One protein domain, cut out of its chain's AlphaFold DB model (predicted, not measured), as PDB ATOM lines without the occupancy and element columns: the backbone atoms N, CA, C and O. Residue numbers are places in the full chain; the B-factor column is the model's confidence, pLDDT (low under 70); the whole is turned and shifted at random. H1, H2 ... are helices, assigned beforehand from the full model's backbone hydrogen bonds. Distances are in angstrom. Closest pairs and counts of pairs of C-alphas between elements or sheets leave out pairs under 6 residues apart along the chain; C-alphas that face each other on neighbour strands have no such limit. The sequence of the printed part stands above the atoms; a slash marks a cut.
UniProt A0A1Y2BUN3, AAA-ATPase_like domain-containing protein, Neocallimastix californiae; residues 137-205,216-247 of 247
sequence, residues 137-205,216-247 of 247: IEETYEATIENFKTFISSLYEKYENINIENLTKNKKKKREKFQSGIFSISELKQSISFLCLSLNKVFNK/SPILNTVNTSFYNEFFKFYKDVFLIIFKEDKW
ATOM      1  N   ILE A 137     303.365 250.303 226.835       95.94
ATOM      2  CA  ILE A 137     302.120 249.556 227.016       95.94
ATOM      3  C   ILE A 137     302.095 248.415 226.004       95.94
ATOM      4  O   ILE A 137     302.193 248.658 224.804       95.94
ATOM      5  N   GLU A 138     301.968 247.192 226.506       96.06
ATOM      6  CA  GLU A 138     301.991 245.959 225.714       96.06
ATOM      7  C   GLU A 138     300.574 245.461 225.403       96.06
ATOM      8  O   GLU A 138     299.573 246.031 225.843       96.06
ATOM      9  N   GLU A 139     300.481 244.353 224.667       95.06
ATOM     10  CA  GLU A 139     299.205 243.725 224.302       95.06
ATOM     11  C   GLU A 139     298.407 243.209 225.512       95.06
ATOM     12  O   GLU A 139     297.177 243.148 225.459       95.06
ATOM     13  N   THR A 140     299.087 242.857 226.611       97.69
ATOM     14  CA  THR A 140     298.456 242.342 227.835       97.69
ATOM     15  C   THR A 140     298.848 243.137 229.077       97.69
ATOM     16  O   THR A 140     299.870 243.836 229.121       97.69
ATOM     17  N   TYR A 141     298.031 243.001 230.124       97.75
ATOM     18  CA  TYR A 141     298.304 243.598 231.426       97.75
ATOM     19  C   TYR A 141     299.608 243.063 232.022       97.75
ATOM     20  O   TYR A 141     300.436 243.840 232.488       97.75
ATOM     21  N   GLU A 142     299.828 241.749 231.960       97.50
ATOM     22  CA  GLU A 142     301.011 241.095 232.516       97.50
ATOM     23  C   GLU A 142     302.285 241.594 231.837       97.50
ATOM     24  O   GLU A 142     303.229 241.981 232.523       97.50
ATOM     25  N   ALA A 143     302.295 241.665 230.502       97.31
ATOM     26  CA  ALA A 143     303.436 242.174 229.748       97.31
ATOM     27  C   ALA A 143     303.703 243.661 230.055       97.31
ATOM     28  O   ALA A 143     304.846 244.059 230.281       97.31
ATOM     29  N   THR A 144     302.645 244.470 230.182       97.44
ATOM     30  CA  THR A 144     302.754 245.881 230.590       97.44
ATOM     31  C   THR A 144     303.348 246.021 231.998       97.44
ATOM     32  O   THR A 144     304.177 246.898 232.252       97.44
ATOM     33  N   ILE A 145     302.958 245.148 232.930       97.69
ATOM     34  CA  ILE A 145     303.514 245.117 234.285       97.69
ATOM     35  C   ILE A 145     304.993 244.718 234.270       97.69
ATOM     36  O   ILE A 145     305.774 245.339 234.992       97.69
ATOM     37  N   GLU A 146     305.406 243.745 233.456       97.12
ATOM     38  CA  GLU A 146     306.825 243.385 233.318       97.12
ATOM     39  C   GLU A 146     307.660 244.552 232.768       97.12
ATOM     40  O   GLU A 146     308.722 244.856 233.314       97.12
ATOM     41  N   ASN A 147     307.153 245.308 231.789       96.25
ATOM     42  CA  ASN A 147     307.808 246.544 231.343       96.25
ATOM     43  C   ASN A 147     307.936 247.583 232.460       96.25
ATOM     44  O   ASN A 147     308.968 248.244 232.593       96.25
ATOM     45  N   PHE A 148     306.915 247.709 233.305       96.88
ATOM     46  CA  PHE A 148     306.976 248.593 234.463       96.88
ATOM     47  C   PHE A 148     308.028 248.126 235.484       96.88
ATOM     48  O   PHE A 148     308.731 248.951 236.071       96.88
ATOM     49  N   LYS A 149     308.189 246.811 235.690       97.31
ATOM     50  CA  LYS A 149     309.272 246.273 236.528       97.31
ATOM     51  C   LYS A 149     310.642 246.590 235.946       97.31
ATOM     52  O   LYS A 149     311.514 247.000 236.705       97.31
ATOM     53  N   THR A 150     310.812 246.475 234.631       96.62
ATOM     54  CA  THR A 150     312.049 246.863 233.937       96.62
ATOM     55  C   THR A 150     312.351 248.347 234.138       96.62
ATOM     56  O   THR A 150     313.462 248.694 234.532       96.62
ATOM     57  N   PHE A 151     311.350 249.223 233.995       96.88
ATOM     58  CA  PHE A 151     311.483 250.654 234.301       96.88
ATOM     59  C   PHE A 151     311.978 250.902 235.738       96.88
ATOM     60  O   PHE A 151     312.887 251.706 235.956       96.88
ATOM     61  N   ILE A 152     311.423 250.185 236.722       97.25
ATOM     62  CA  ILE A 152     311.877 250.263 238.116       97.25
ATOM     63  C   ILE A 152     313.290 249.699 238.288       97.25
ATOM     64  O   ILE A 152     314.091 250.307 238.993       97.25
ATOM     65  N   SER A 153     313.631 248.591 237.639       96.81
ATOM     66  CA  SER A 153     314.976 248.011 237.698       96.81
ATOM     67  C   SER A 153     316.026 249.016 237.224       96.81
ATOM     68  O   SER A 153     316.936 249.368 237.978       96.81
ATOM     69  N   SER A 154     315.817 249.607 236.044       95.56
ATOM     70  CA  SER A 154     316.700 250.638 235.485       95.56
ATOM     71  C   SER A 154     316.743 251.915 236.326       95.56
ATOM     72  O   SER A 154     317.753 252.620 236.352       95.56
ATOM     73  N   LEU A 155     315.663 252.247 237.041       95.88
ATOM     74  CA  LEU A 155     315.689 253.338 238.013       95.88
ATOM     75  C   LEU A 155     316.652 253.030 239.168       95.88
ATOM     76  O   LEU A 155     317.385 253.919 239.589       95.88
ATOM     77  N   TYR A 156     316.659 251.800 239.681       95.06
ATOM     78  CA  TYR A 156     317.514 251.401 240.800       95.06
ATOM     79  C   TYR A 156     318.989 251.247 240.413       95.06
ATOM     80  O   TYR A 156     319.852 251.545 241.244       95.06
ATOM     81  N   GLU A 157     319.275 250.830 239.179       92.06
ATOM     82  CA  GLU A 157     320.634 250.750 238.618       92.06
ATOM     83  C   GLU A 157     321.359 252.100 238.683       92.06
ATOM     84  O   GLU A 157     322.506 252.163 239.111       92.06
ATOM     85  N   LYS A 158     320.665 253.219 238.417       89.25
ATOM     86  CA  LYS A 158     321.241 254.582 238.524       89.25
ATOM     87  C   LYS A 158     321.834 254.908 239.896       89.25
ATOM     88  O   LYS A 158     322.617 255.843 240.029       89.25
ATOM     89  N   TYR A 159     321.424 254.172 240.920       89.69
ATOM     90  CA  TYR A 159     321.812 254.379 242.305       89.69
ATOM     91  C   TYR A 159     322.645 253.207 242.848       89.69
ATOM     92  O   TYR A 159     322.847 253.120 244.059       89.69
ATOM     93  N   GLU A 160     323.081 252.264 242.008       85.06
ATOM     94  CA  GLU A 160     323.759 251.032 242.438       85.06
ATOM     95  C   GLU A 160     325.024 251.296 243.265       85.06
ATOM     96  O   GLU A 160     325.243 250.628 244.273       85.06
ATOM     97  N   ASN A 161     325.772 252.342 242.905       82.25
ATOM     98  CA  ASN A 161     327.055 252.697 243.513       82.25
ATOM     99  C   ASN A 161     326.919 253.438 244.853       82.25
ATOM    100  O   ASN A 161     327.916 253.738 245.507       82.25
ATOM    101  N   ILE A 162     325.693 253.735 245.294       84.62
ATOM    102  CA  ILE A 162     325.462 254.400 246.576       84.62
ATOM    103  C   ILE A 162     325.736 253.423 247.718       84.62
ATOM    104  O   ILE A 162     325.101 252.371 247.824       84.62
ATOM    105  N   ASN A 163     326.619 253.816 248.639       78.69
ATOM    106  CA  ASN A 163     326.834 253.054 249.861       78.69
ATOM    107  C   ASN A 163     325.580 253.101 250.756       78.69
ATOM    108  O   ASN A 163     325.204 254.139 251.297       78.69
ATOM    109  N   ILE A 164     324.958 251.938 250.940       78.81
ATOM    110  CA  ILE A 164     323.742 251.732 251.734       78.81
ATOM    111  C   ILE A 164     324.015 251.049 253.084       78.81
ATOM    112  O   ILE A 164     323.148 250.354 253.622       78.81
ATOM    113  N   GLU A 165     325.222 251.170 253.639       77.19
ATOM    114  CA  GLU A 165     325.630 250.497 254.878       77.19
ATOM    115  C   GLU A 165     324.655 250.692 256.043       77.19
ATOM    116  O   GLU A 165     324.367 249.731 256.760       77.19
ATOM    117  N   ASN A 166     324.073 251.887 256.159       81.19
ATOM    118  CA  ASN A 166     323.119 252.256 257.204       81.19
ATOM    119  C   ASN A 166     321.702 251.652 257.029       81.19
ATOM    120  O   ASN A 166     320.815 251.834 257.881       81.19
ATOM    121  N   LEU A 167     321.461 250.907 255.944       84.56
ATOM    122  CA  LEU A 167     320.249 250.121 255.752       84.56
ATOM    123  C   LEU A 167     320.356 248.762 256.460       84.56
ATOM    124  O   LEU A 167     321.370 248.071 256.421       84.56
ATOM    125  N   THR A 168     319.253 248.319 257.066       87.69
ATOM    126  CA  THR A 168     319.151 246.971 257.650       87.69
ATOM    127  C   THR A 168     319.308 245.888 256.576       87.69
ATOM    128  O   THR A 168     318.892 246.107 255.435       87.69
ATOM    129  N   LYS A 169     319.759 244.683 256.950       88.62
ATOM    130  CA  LYS A 169     319.900 243.523 256.042       88.62
ATOM    131  C   LYS A 169     318.651 243.255 255.186       88.62
ATOM    132  O   LYS A 169     318.772 242.992 253.996       88.62
ATOM    133  N   ASN A 170     317.453 243.386 255.760       88.56
ATOM    134  CA  ASN A 170     316.195 243.184 255.028       88.56
ATOM    135  C   ASN A 170     315.945 244.261 253.960       88.56
ATOM    136  O   ASN A 170     315.488 243.942 252.868       88.56
ATOM    137  N   LYS A 171     316.278 245.526 254.247       89.19
ATOM    138  CA  LYS A 171     316.178 246.625 253.272       89.19
ATOM    139  C   LYS A 171     317.181 246.453 252.126       89.19
ATOM    140  O   LYS A 171     316.801 246.659 250.980       89.19
ATOM    141  N   LYS A 172     318.410 246.003 252.415       90.31
ATOM    142  CA  LYS A 172     319.411 245.679 251.382       90.31
ATOM    143  C   LYS A 172     318.899 244.590 250.432       90.31
ATOM    144  O   LYS A 172     318.802 244.835 249.238       90.31
ATOM    145  N   LYS A 173     318.390 243.479 250.975       91.06
ATOM    146  CA  LYS A 173     317.744 242.419 250.178       91.06
ATOM    147  C   LYS A 173     316.566 242.922 249.340       91.06
ATOM    148  O   LYS A 173     316.401 242.517 248.198       91.06
ATOM    149  N   LYS A 174     315.715 243.792 249.902       92.19
ATOM    150  CA  LYS A 174     314.578 244.366 249.160       92.19
ATOM    151  C   LYS A 174     315.059 245.239 247.993       92.19
ATOM    152  O   LYS A 174     314.462 245.191 246.927       92.19
ATOM    153  N   ARG A 175     316.149 245.990 248.169       92.12
ATOM    154  CA  ARG A 175     316.788 246.761 247.094       92.12
ATOM    155  C   ARG A 175     317.364 245.861 245.999       92.12
ATOM    156  O   ARG A 175     317.085 246.119 244.837       92.12
ATOM    157  N   GLU A 176     318.091 244.808 246.369       92.25
ATOM    158  CA  GLU A 176     318.650 243.824 245.423       92.25
ATOM    159  C   GLU A 176     317.553 243.176 244.568       92.25
ATOM    160  O   GLU A 176     317.724 243.009 243.367       92.25
ATOM    161  N   LYS A 177     316.385 242.876 245.159       94.62
ATOM    162  CA  LYS A 177     315.218 242.413 244.391       94.62
ATOM    163  C   LYS A 177     314.767 243.431 243.348       94.62
ATOM    164  O   LYS A 177     314.493 243.055 242.217       94.62
ATOM    165  N   PHE A 178     314.661 244.708 243.722       96.06
ATOM    166  CA  PHE A 178     314.254 245.748 242.777       96.06
ATOM    167  C   PHE A 178     315.270 245.932 241.649       96.06
ATOM    168  O   PHE A 178     314.857 246.098 240.510       96.06
ATOM    169  N   GLN A 179     316.567 245.827 241.952       93.56
ATOM    170  CA  GLN A 179     317.648 245.855 240.959       93.56
ATOM    171  C   GLN A 179     317.647 244.645 240.020       93.56
ATOM    172  O   GLN A 179     318.152 244.747 238.913       93.56
ATOM    173  N   SER A 180     317.127 243.493 240.451       93.12
ATOM    174  CA  SER A 180     317.087 242.291 239.613       93.12
ATOM    175  C   SER A 180     315.816 242.156 238.774       93.12
ATOM    176  O   SER A 180     315.710 241.213 237.995       93.12
ATOM    177  N   GLY A 181     314.817 243.026 238.961       93.31
ATOM    178  CA  GLY A 181     313.501 242.880 238.327       93.31
ATOM    179  C   GLY A 181     312.599 241.807 238.961       93.31
ATOM    180  O   GLY A 181     311.434 241.679 238.586       93.31
ATOM    181  N   ILE A 182     313.085 241.040 239.948       92.94
ATOM    182  CA  ILE A 182     312.370 239.877 240.501       92.94
ATOM    183  C   ILE A 182     311.596 240.274 241.764       92.94
ATOM    184  O   ILE A 182     312.046 240.095 242.901       92.94
ATOM    185  N   PHE A 183     310.395 240.813 241.561       95.88
ATOM    186  CA  PHE A 183     309.488 241.210 242.639       95.88
ATOM    187  C   PHE A 183     308.011 241.136 242.226       95.88
ATOM    188  O   PHE A 183     307.650 241.127 241.048       95.88
ATOM    189  N   SER A 184     307.141 241.046 243.229       96.88
ATOM    190  CA  SER A 184     305.687 240.969 243.055       96.88
ATOM    191  C   SER A 184     305.067 242.315 242.662       96.88
ATOM    192  O   SER A 184     305.647 243.373 242.896       96.88
ATOM    193  N   ILE A 185     303.829 242.300 242.150       96.38
ATOM    194  CA  ILE A 185     303.050 243.525 241.873       96.38
ATOM    195  C   ILE A 185     302.857 244.369 243.146       96.38
ATOM    196  O   ILE A 185     302.883 245.597 243.098       96.38
ATOM    197  N   SER A 186     302.693 243.723 244.305       95.00
ATOM    198  CA  SER A 186     302.572 244.419 245.593       95.00
ATOM    199  C   SER A 186     303.862 245.154 245.971       95.00
ATOM    200  O   SER A 186     303.826 246.317 246.372       95.00
ATOM    201  N   GLU A 187     305.018 244.508 245.785       96.12
ATOM    202  CA  GLU A 187     306.326 245.143 245.985       96.12
ATOM    203  C   GLU A 187     306.567 246.257 244.956       96.12
ATOM    204  O   GLU A 187     307.065 247.318 245.330       96.12
ATOM    205  N   LEU A 188     306.156 246.054 243.699       97.00
ATOM    206  CA  LEU A 188     306.276 247.039 242.626       97.00
ATOM    207  C   LEU A 188     305.585 248.359 242.988       97.00
ATOM    208  O   LEU A 188     306.192 249.420 242.844       97.00
ATOM    209  N   LYS A 189     304.364 248.300 243.535       96.12
ATOM    210  CA  LYS A 189     303.609 249.487 243.976       96.12
ATOM    211  C   LYS A 189     304.352 250.342 245.006       96.12
ATOM    212  O   LYS A 189     304.161 251.549 245.051       96.12
ATOM    213  N   GLN A 190     305.209 249.723 245.819       94.88
ATOM    214  CA  GLN A 190     305.977 250.394 246.872       94.88
ATOM    215  C   GLN A 190     307.406 250.754 246.449       94.88
ATOM    216  O   GLN A 190     308.143 251.325 247.252       94.88
ATOM    217  N   SER A 191     307.836 250.380 245.243       96.25
ATOM    218  CA  SER A 191     309.233 250.504 244.808       96.25
ATOM    219  C   SER A 191     309.744 251.950 244.869       96.25
ATOM    220  O   SER A 191     310.726 252.226 245.549       96.25
ATOM    221  N   ILE A 192     309.037 252.898 244.253       96.00
ATOM    222  CA  ILE A 192     309.449 254.311 244.210       96.00
ATOM    223  C   ILE A 192     309.530 254.910 245.624       96.00
ATOM    224  O   ILE A 192     310.550 255.503 245.975       96.00
ATOM    225  N   SER A 193     308.515 254.684 246.465       95.00
ATOM    226  CA  SER A 193     308.521 255.109 247.878       95.00
ATOM    227  C   SER A 193     309.704 254.530 248.643       95.00
ATOM    228  O   SER A 193     310.437 255.231 249.338       95.00
ATOM    229  N   PHE A 194     309.953 253.230 248.465       94.62
ATOM    230  CA  PHE A 194     311.071 252.562 249.109       94.62
ATOM    231  C   PHE A 194     312.416 253.157 248.683       94.62
ATOM    232  O   PHE A 194     313.315 253.268 249.523       94.62
ATOM    233  N   LEU A 195     312.574 253.530 247.411       95.00
ATOM    234  CA  LEU A 195     313.770 254.212 246.930       95.00
ATOM    235  C   LEU A 195     313.928 255.581 247.601       95.00
ATOM    236  O   LEU A 195     314.998 255.834 248.153       95.00
ATOM    237  N   CYS A 196     312.869 256.397 247.642       94.31
ATOM    238  CA  CYS A 196     312.871 257.704 248.311       94.31
ATOM    239  C   CYS A 196     313.306 257.568 249.778       94.31
ATOM    240  O   CYS A 196     314.307 258.149 250.188       94.31
ATOM    241  N   LEU A 197     312.649 256.690 250.542       92.25
ATOM    242  CA  LEU A 197     312.977 256.421 251.947       92.25
ATOM    243  C   LEU A 197     314.401 255.884 252.146       92.25
ATOM    244  O   LEU A 197     315.042 256.145 253.167       92.25
ATOM    245  N   SER A 198     314.893 255.081 251.203       92.00
ATOM    246  CA  SER A 198     316.248 254.535 251.276       92.00
ATOM    247  C   SER A 198     317.288 255.628 251.064       92.00
ATOM    248  O   SER A 198     318.226 255.711 251.851       92.00
ATOM    249  N   LEU A 199     317.109 256.483 250.053       92.00
ATOM    250  CA  LEU A 199     318.018 257.596 249.785       92.00
ATOM    251  C   LEU A 199     317.943 258.663 250.883       92.00
ATOM    252  O   LEU A 199     318.988 259.133 251.325       92.00
ATOM    253  N   ASN A 200     316.747 258.967 251.398       91.88
ATOM    254  CA  ASN A 200     316.565 259.891 252.519       91.88
ATOM    255  C   ASN A 200     317.370 259.405 253.725       91.88
ATOM    256  O   ASN A 200     318.158 260.155 254.294       91.88
ATOM    257  N   LYS A 201     317.259 258.112 254.056       90.12
ATOM    258  CA  LYS A 201     318.011 257.520 255.165       90.12
ATOM    259  C   LYS A 201     319.521 257.518 254.922       90.12
ATOM    260  O   LYS A 201     320.280 257.705 255.868       90.12
ATOM    261  N   VAL A 202     319.973 257.259 253.696       89.50
ATOM    262  CA  VAL A 202     321.405 257.236 253.348       89.50
ATOM    263  C   VAL A 202     322.025 258.624 253.459       89.50
ATOM    264  O   VAL A 202     323.075 258.771 254.080       89.50
ATOM    265  N   PHE A 203     321.367 259.638 252.902       88.31
ATOM    266  CA  PHE A 203     321.923 260.987 252.811       88.31
ATOM    267  C   PHE A 203     321.520 261.907 253.961       88.31
ATOM    268  O   PHE A 203     322.150 262.947 254.136       88.31
ATOM    269  N   ASN A 204     320.507 261.530 254.743       90.19
ATOM    270  CA  ASN A 204     319.878 262.365 255.766       90.19
ATOM    271  C   ASN A 204     319.432 263.728 255.201       90.19
ATOM    272  O   ASN A 204     319.710 264.782 255.773       90.19
ATOM    273  N   LYS A 205     318.794 263.694 254.025       90.31
ATOM    274  CA  LYS A 205     318.297 264.863 253.291       90.31
ATOM    275  C   LYS A 205     316.942 264.556 252.674       90.31
ATOM    276  O   LYS A 205     316.713 263.421 252.261       90.31
ATOM    277  N   SER A 216     301.165 259.717 230.435       93.12
ATOM    278  CA  SER A 216     301.470 258.883 229.263       93.12
ATOM    279  C   SER A 216     301.031 257.416 229.415       93.12
ATOM    280  O   SER A 216     300.310 256.932 228.540       93.12
ATOM    281  N   PRO A 217     301.343 256.690 230.513       95.19
ATOM    282  CA  PRO A 217     300.941 255.285 230.637       95.19
ATOM    283  C   PRO A 217     299.418 255.093 230.685       95.19
ATOM    284  O   PRO A 217     298.890 254.124 230.143       95.19
ATOM    285  N   ILE A 218     298.691 256.025 231.309       95.38
ATOM    286  CA  ILE A 218     297.225 255.978 231.358       95.38
ATOM    287  C   ILE A 218     296.630 256.295 229.987       95.38
ATOM    288  O   ILE A 218     295.728 255.594 229.542       95.38
ATOM    289  N   LEU A 219     297.141 257.317 229.297       94.44
ATOM    290  CA  LEU A 219     296.662 257.689 227.965       94.44
ATOM    291  C   LEU A 219     296.884 256.563 226.947       94.44
ATOM    292  O   LEU A 219     295.994 256.262 226.154       94.44
ATOM    293  N   ASN A 220     298.029 255.887 227.025       95.19
ATOM    294  CA  ASN A 220     298.372 254.787 226.128       95.19
ATOM    295  C   ASN A 220     297.583 253.496 226.420       95.19
ATOM    296  O   ASN A 220     297.524 252.620 225.562       95.19
ATOM    297  N   THR A 221     296.943 253.373 227.589       96.62
ATOM    298  CA  THR A 221     296.115 252.204 227.947       96.62
ATOM    299  C   THR A 221     294.624 252.382 227.669       96.62
ATOM    300  O   THR A 221     293.887 251.409 227.779       96.62
ATOM    301  N   VAL A 222     294.144 253.572 227.282       95.62
ATOM    302  CA  VAL A 222     292.695 253.875 227.171       95.62
ATOM    303  C   VAL A 222     291.921 252.887 226.287       95.62
ATOM    304  O   VAL A 222     290.780 252.557 226.598       95.62
ATOM    305  N   ASN A 223     292.534 252.399 225.207       93.75
ATOM    306  CA  ASN A 223     291.882 251.509 224.241       93.75
ATOM    307  C   ASN A 223     292.161 250.016 224.485       93.75
ATOM    308  O   ASN A 223     291.837 249.193 223.629       93.75
ATOM    309  N   THR A 224     292.773 249.645 225.613       96.25
ATOM    310  CA  THR A 224     293.073 248.241 225.922       96.25
ATOM    311  C   THR A 224     291.959 247.600 226.748       96.25
ATOM    312  O   THR A 224     291.259 248.257 227.522       96.25
ATOM    313  N   SER A 225     291.804 246.278 226.629       97.25
ATOM    314  CA  SER A 225     290.837 245.504 227.426       97.25
ATOM    315  C   SER A 225     291.131 245.541 228.932       97.25
ATOM    316  O   SER A 225     290.238 245.296 229.743       97.25
ATOM    317  N   PHE A 226     292.367 245.878 229.309       97.75
ATOM    318  CA  PHE A 226     292.859 245.901 230.683       97.75
ATOM    319  C   PHE A 226     293.004 247.316 231.271       97.75
ATOM    320  O   PHE A 226     293.556 247.468 232.363       97.75
ATOM    321  N   TYR A 227     292.486 248.355 230.603       97.94
ATOM    322  CA  TYR A 227     292.560 249.750 231.062       97.94
ATOM    323  C   TYR A 227     292.194 249.923 232.544       97.94
ATOM    324  O   TYR A 227     292.955 250.502 233.315       97.94
ATOM    325  N   ASN A 228     291.043 249.387 232.967       97.75
ATOM    326  CA  ASN A 228     290.548 249.547 234.338       97.75
ATOM    327  C   ASN A 228     291.479 248.905 235.376       97.75
ATOM    328  O   ASN A 228     291.661 249.439 236.474       97.75
ATOM    329  N   GLU A 229     292.067 247.759 235.034       97.62
ATOM    330  CA  GLU A 229     293.004 247.052 235.900       97.62
ATOM    331  C   GLU A 229     294.319 247.827 236.029       97.62
ATOM    332  O   GLU A 229     294.779 248.089 237.146       97.62
ATOM    333  N   PHE A 230     294.865 248.296 234.903       97.62
ATOM    334  CA  PHE A 230     296.070 249.118 234.897       97.62
ATOM    335  C   PHE A 230     295.863 250.459 235.602       97.62
ATOM    336  O   PHE A 230     296.694 250.855 236.417       97.62
ATOM    337  N   PHE A 231     294.734 251.135 235.374       97.50
ATOM    338  CA  PHE A 231     294.400 252.387 236.050       97.50
ATOM    339  C   PHE A 231     294.360 252.211 237.569       97.50
ATOM    340  O   PHE A 231     294.902 253.042 238.300       97.50
ATOM    341  N   LYS A 232     293.778 251.110 238.063       97.50
ATOM    342  CA  LYS A 232     293.788 250.787 239.496       97.50
ATOM    343  C   LYS A 232     295.213 250.596 240.015       97.50
ATOM    344  O   LYS A 232     295.562 251.176 241.040       97.50
ATOM    345  N   PHE A 233     296.041 249.821 239.311       97.62
ATOM    346  CA  PHE A 233     297.453 249.643 239.661       97.62
ATOM    347  C   PHE A 233     298.204 250.982 239.714       97.62
ATOM    348  O   PHE A 233     298.841 251.286 240.721       97.62
ATOM    349  N   TYR A 234     298.093 251.792 238.663       96.31
ATOM    350  CA  TYR A 234     298.809 253.056 238.519       96.31
ATOM    351  C   TYR A 234     298.357 254.076 239.570       96.31
ATOM    352  O   TYR A 234     299.182 254.715 240.221       96.31
ATOM    353  N   LYS A 235     297.048 254.164 239.829       95.88
ATOM    354  CA  LYS A 235     296.494 254.974 240.918       95.88
ATOM    355  C   LYS A 235     297.071 254.560 242.271       95.88
ATOM    356  O   LYS A 235     297.446 255.433 243.050       95.88
ATOM    357  N   ASP A 236     297.165 253.260 242.551       95.62
ATOM    358  CA  ASP A 236     297.737 252.770 243.808       95.62
ATOM    359  C   ASP A 236     299.219 253.161 243.957       95.62
ATOM    360  O   ASP A 236     299.628 253.532 245.055       95.62
ATOM    361  N   VAL A 237     300.008 253.131 242.873       95.25
ATOM    362  CA  VAL A 237     301.416 253.582 242.873       95.25
ATOM    363  C   VAL A 237     301.515 255.039 243.334       95.25
ATOM    364  O   VAL A 237     302.224 255.334 244.293       95.25
ATOM    365  N   PHE A 238     300.770 255.952 242.703       93.38
ATOM    366  CA  PHE A 238     300.820 257.376 243.059       93.38
ATOM    367  C   PHE A 238     300.215 257.671 244.429       93.38
ATOM    368  O   PHE A 238     300.726 258.525 245.147       93.38
ATOM    369  N   LEU A 239     299.169 256.944 244.833       93.12
ATOM    370  CA  LEU A 239     298.635 257.056 246.188       93.12
ATOM    371  C   LEU A 239     299.680 256.692 247.242       93.12
ATOM    372  O   LEU A 239     299.685 257.316 248.294       93.12
ATOM    373  N   ILE A 240     300.541 255.705 246.992       92.94
ATOM    374  CA  ILE A 240     301.624 255.353 247.920       92.94
ATOM    375  C   ILE A 240     302.693 256.449 247.933       92.94
ATOM    376  O   ILE A 240     303.064 256.902 249.010       92.94
ATOM    377  N   ILE A 241     303.117 256.922 246.757       91.19
ATOM    378  CA  ILE A 241     304.137 257.977 246.627       91.19
ATOM    379  C   ILE A 241     303.716 259.261 247.357       91.19
ATOM    380  O   ILE A 241     304.531 259.858 248.054       91.19
ATOM    381  N   PHE A 242     302.454 259.678 247.202       87.00
ATOM    382  CA  PHE A 242     301.952 260.955 247.720       87.00
ATOM    383  C   PHE A 242     301.355 260.894 249.130       87.00
ATOM    384  O   PHE A 242     301.102 261.944 249.704       87.00
ATOM    385  N   LYS A 243     301.077 259.705 249.687       81.12
ATOM    386  CA  LYS A 243     300.612 259.570 251.084       81.12
ATOM    387  C   LYS A 243     301.744 259.435 252.093       81.12
ATOM    388  O   LYS A 243     301.494 259.508 253.293       81.12
ATOM    389  N   GLU A 244     302.957 259.118 251.650       65.75
ATOM    390  CA  GLU A 244     304.095 259.075 252.559       65.75
ATOM    391  C   GLU A 244     304.578 260.505 252.825       65.75
ATOM    392  O   GLU A 244     305.450 261.001 252.125       65.75
ATOM    393  N   ASP A 245     304.040 261.137 253.875       54.81
ATOM    394  CA  ASP A 245     304.354 262.515 254.313       54.81
ATOM    395  C   ASP A 245     305.835 262.744 254.719       54.81
ATOM    396  O   ASP A 245     306.164 263.742 255.363       54.81
ATOM    397  N   LYS A 246     306.742 261.776 254.507       57.09
ATOM    398  CA  LYS A 246     308.063 261.739 255.164       57.09
ATOM    399  C   LYS A 246     309.156 261.073 254.326       57.09
ATOM    400  O   LYS A 246     309.680 260.026 254.719       57.09
ATOM    401  N   TRP A 247     309.549 261.698 253.221       57.78
ATOM    402  CA  TRP A 247     310.837 261.438 252.567       57.78
ATOM    403  C   TRP A 247     311.600 262.730 252.269       57.78
ATOM    404  O   TRP A 247     311.000 263.817 252.317       57.78
TER     405      TRP A 247
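AT A GLANCE: This is residues 137 to 205 and 216 to 247 of the 247 residues of the protein "AAA-ATPase_like domain-containing protein" of Neocallimastix californiae (UniProt A0A1Y2BUN3). Three helices, H1, H4 and H6, run roughly the same way along an elongated body: the start of H4 meets the end of H6, and H1 runs along the side of this pair, with the short H3 set off to one side, where it touches both H1 and H6. H2 packs steeply on the last part of H1, while at the far end H5 folds back on the start of H6 as a helical hairpin. The printed part has 101 residues with six named helices, in the order H1 to H6, and no named strand; its class is all helix. It is compact, with a radius of gyration of the C-alphas of 14.6 A, and spans 45 by 28 by 20 A.

HOW THE PARTS SIT: Begin with H1, residues 141 to 157, which with H6, residues 227 to 243, is a hub, each touching three helices. Look at Ser 153 and Gln 179, C-alphas 4.7 A apart: here residues 152 to 157 of H1 touch H2, residues 169 to 180, at a steep tilt of 63 degrees, opposite ways. H3, residues 185 to 189, only just touches H1, with 3 pairs of C-alphas within 8 A, the closest Lys 149 and Leu 188 at 6.8 A. H3 also touches H6, where the closest C-alphas, of Lys 189 and Val 237, are 4.8 A apart. H4, residues 191 to 203, only just touches H1, with 3 pairs within 8 A, at a shallow tilt of 10 degrees, the same way; the closest C-alphas are those of Ile 152 and Ser 191, 7.2 A apart. H4 and H6 touch only at their ends, and only just, with 3 pairs within 8 A, the closest being C-alphas 193 and 241 at 5.4 A. H5, residues 216 to 221, forms a hairpin with H6 at a shallow tilt of 28 degrees, opposite ways, with C-alphas 221 and 227 closest at 5.3 A. H5 is apart from H1. In all six helices every O i to N i+4 pair is within hydrogen-bond range.

IN THESE COORDINATES: Find C-alpha 141 at (298.304, 243.598, 231.426); from there H1 runs 24.5 A to Glu 157. H2 measures 16.7 A, and H4 runs 18.3 A from (309.233, 250.504, 244.808) at Ser 191. H3 and H5 are short. H6 runs 23.7 A, ending with C-alpha 243 at (300.612, 259.570, 251.084).

THE WHOLE: The two C-alphas farthest apart, of Glu 165 and Asn 223, are 45.6 A apart. Residues 206 to 215 are not printed, and C-alphas 205 and 216 stand 29.9 A apart across the cut. The link from H1 to H2, 11 residues, is long. Mean pLDDT of the printed part is 91.9; residues 244 to 247 are under 70.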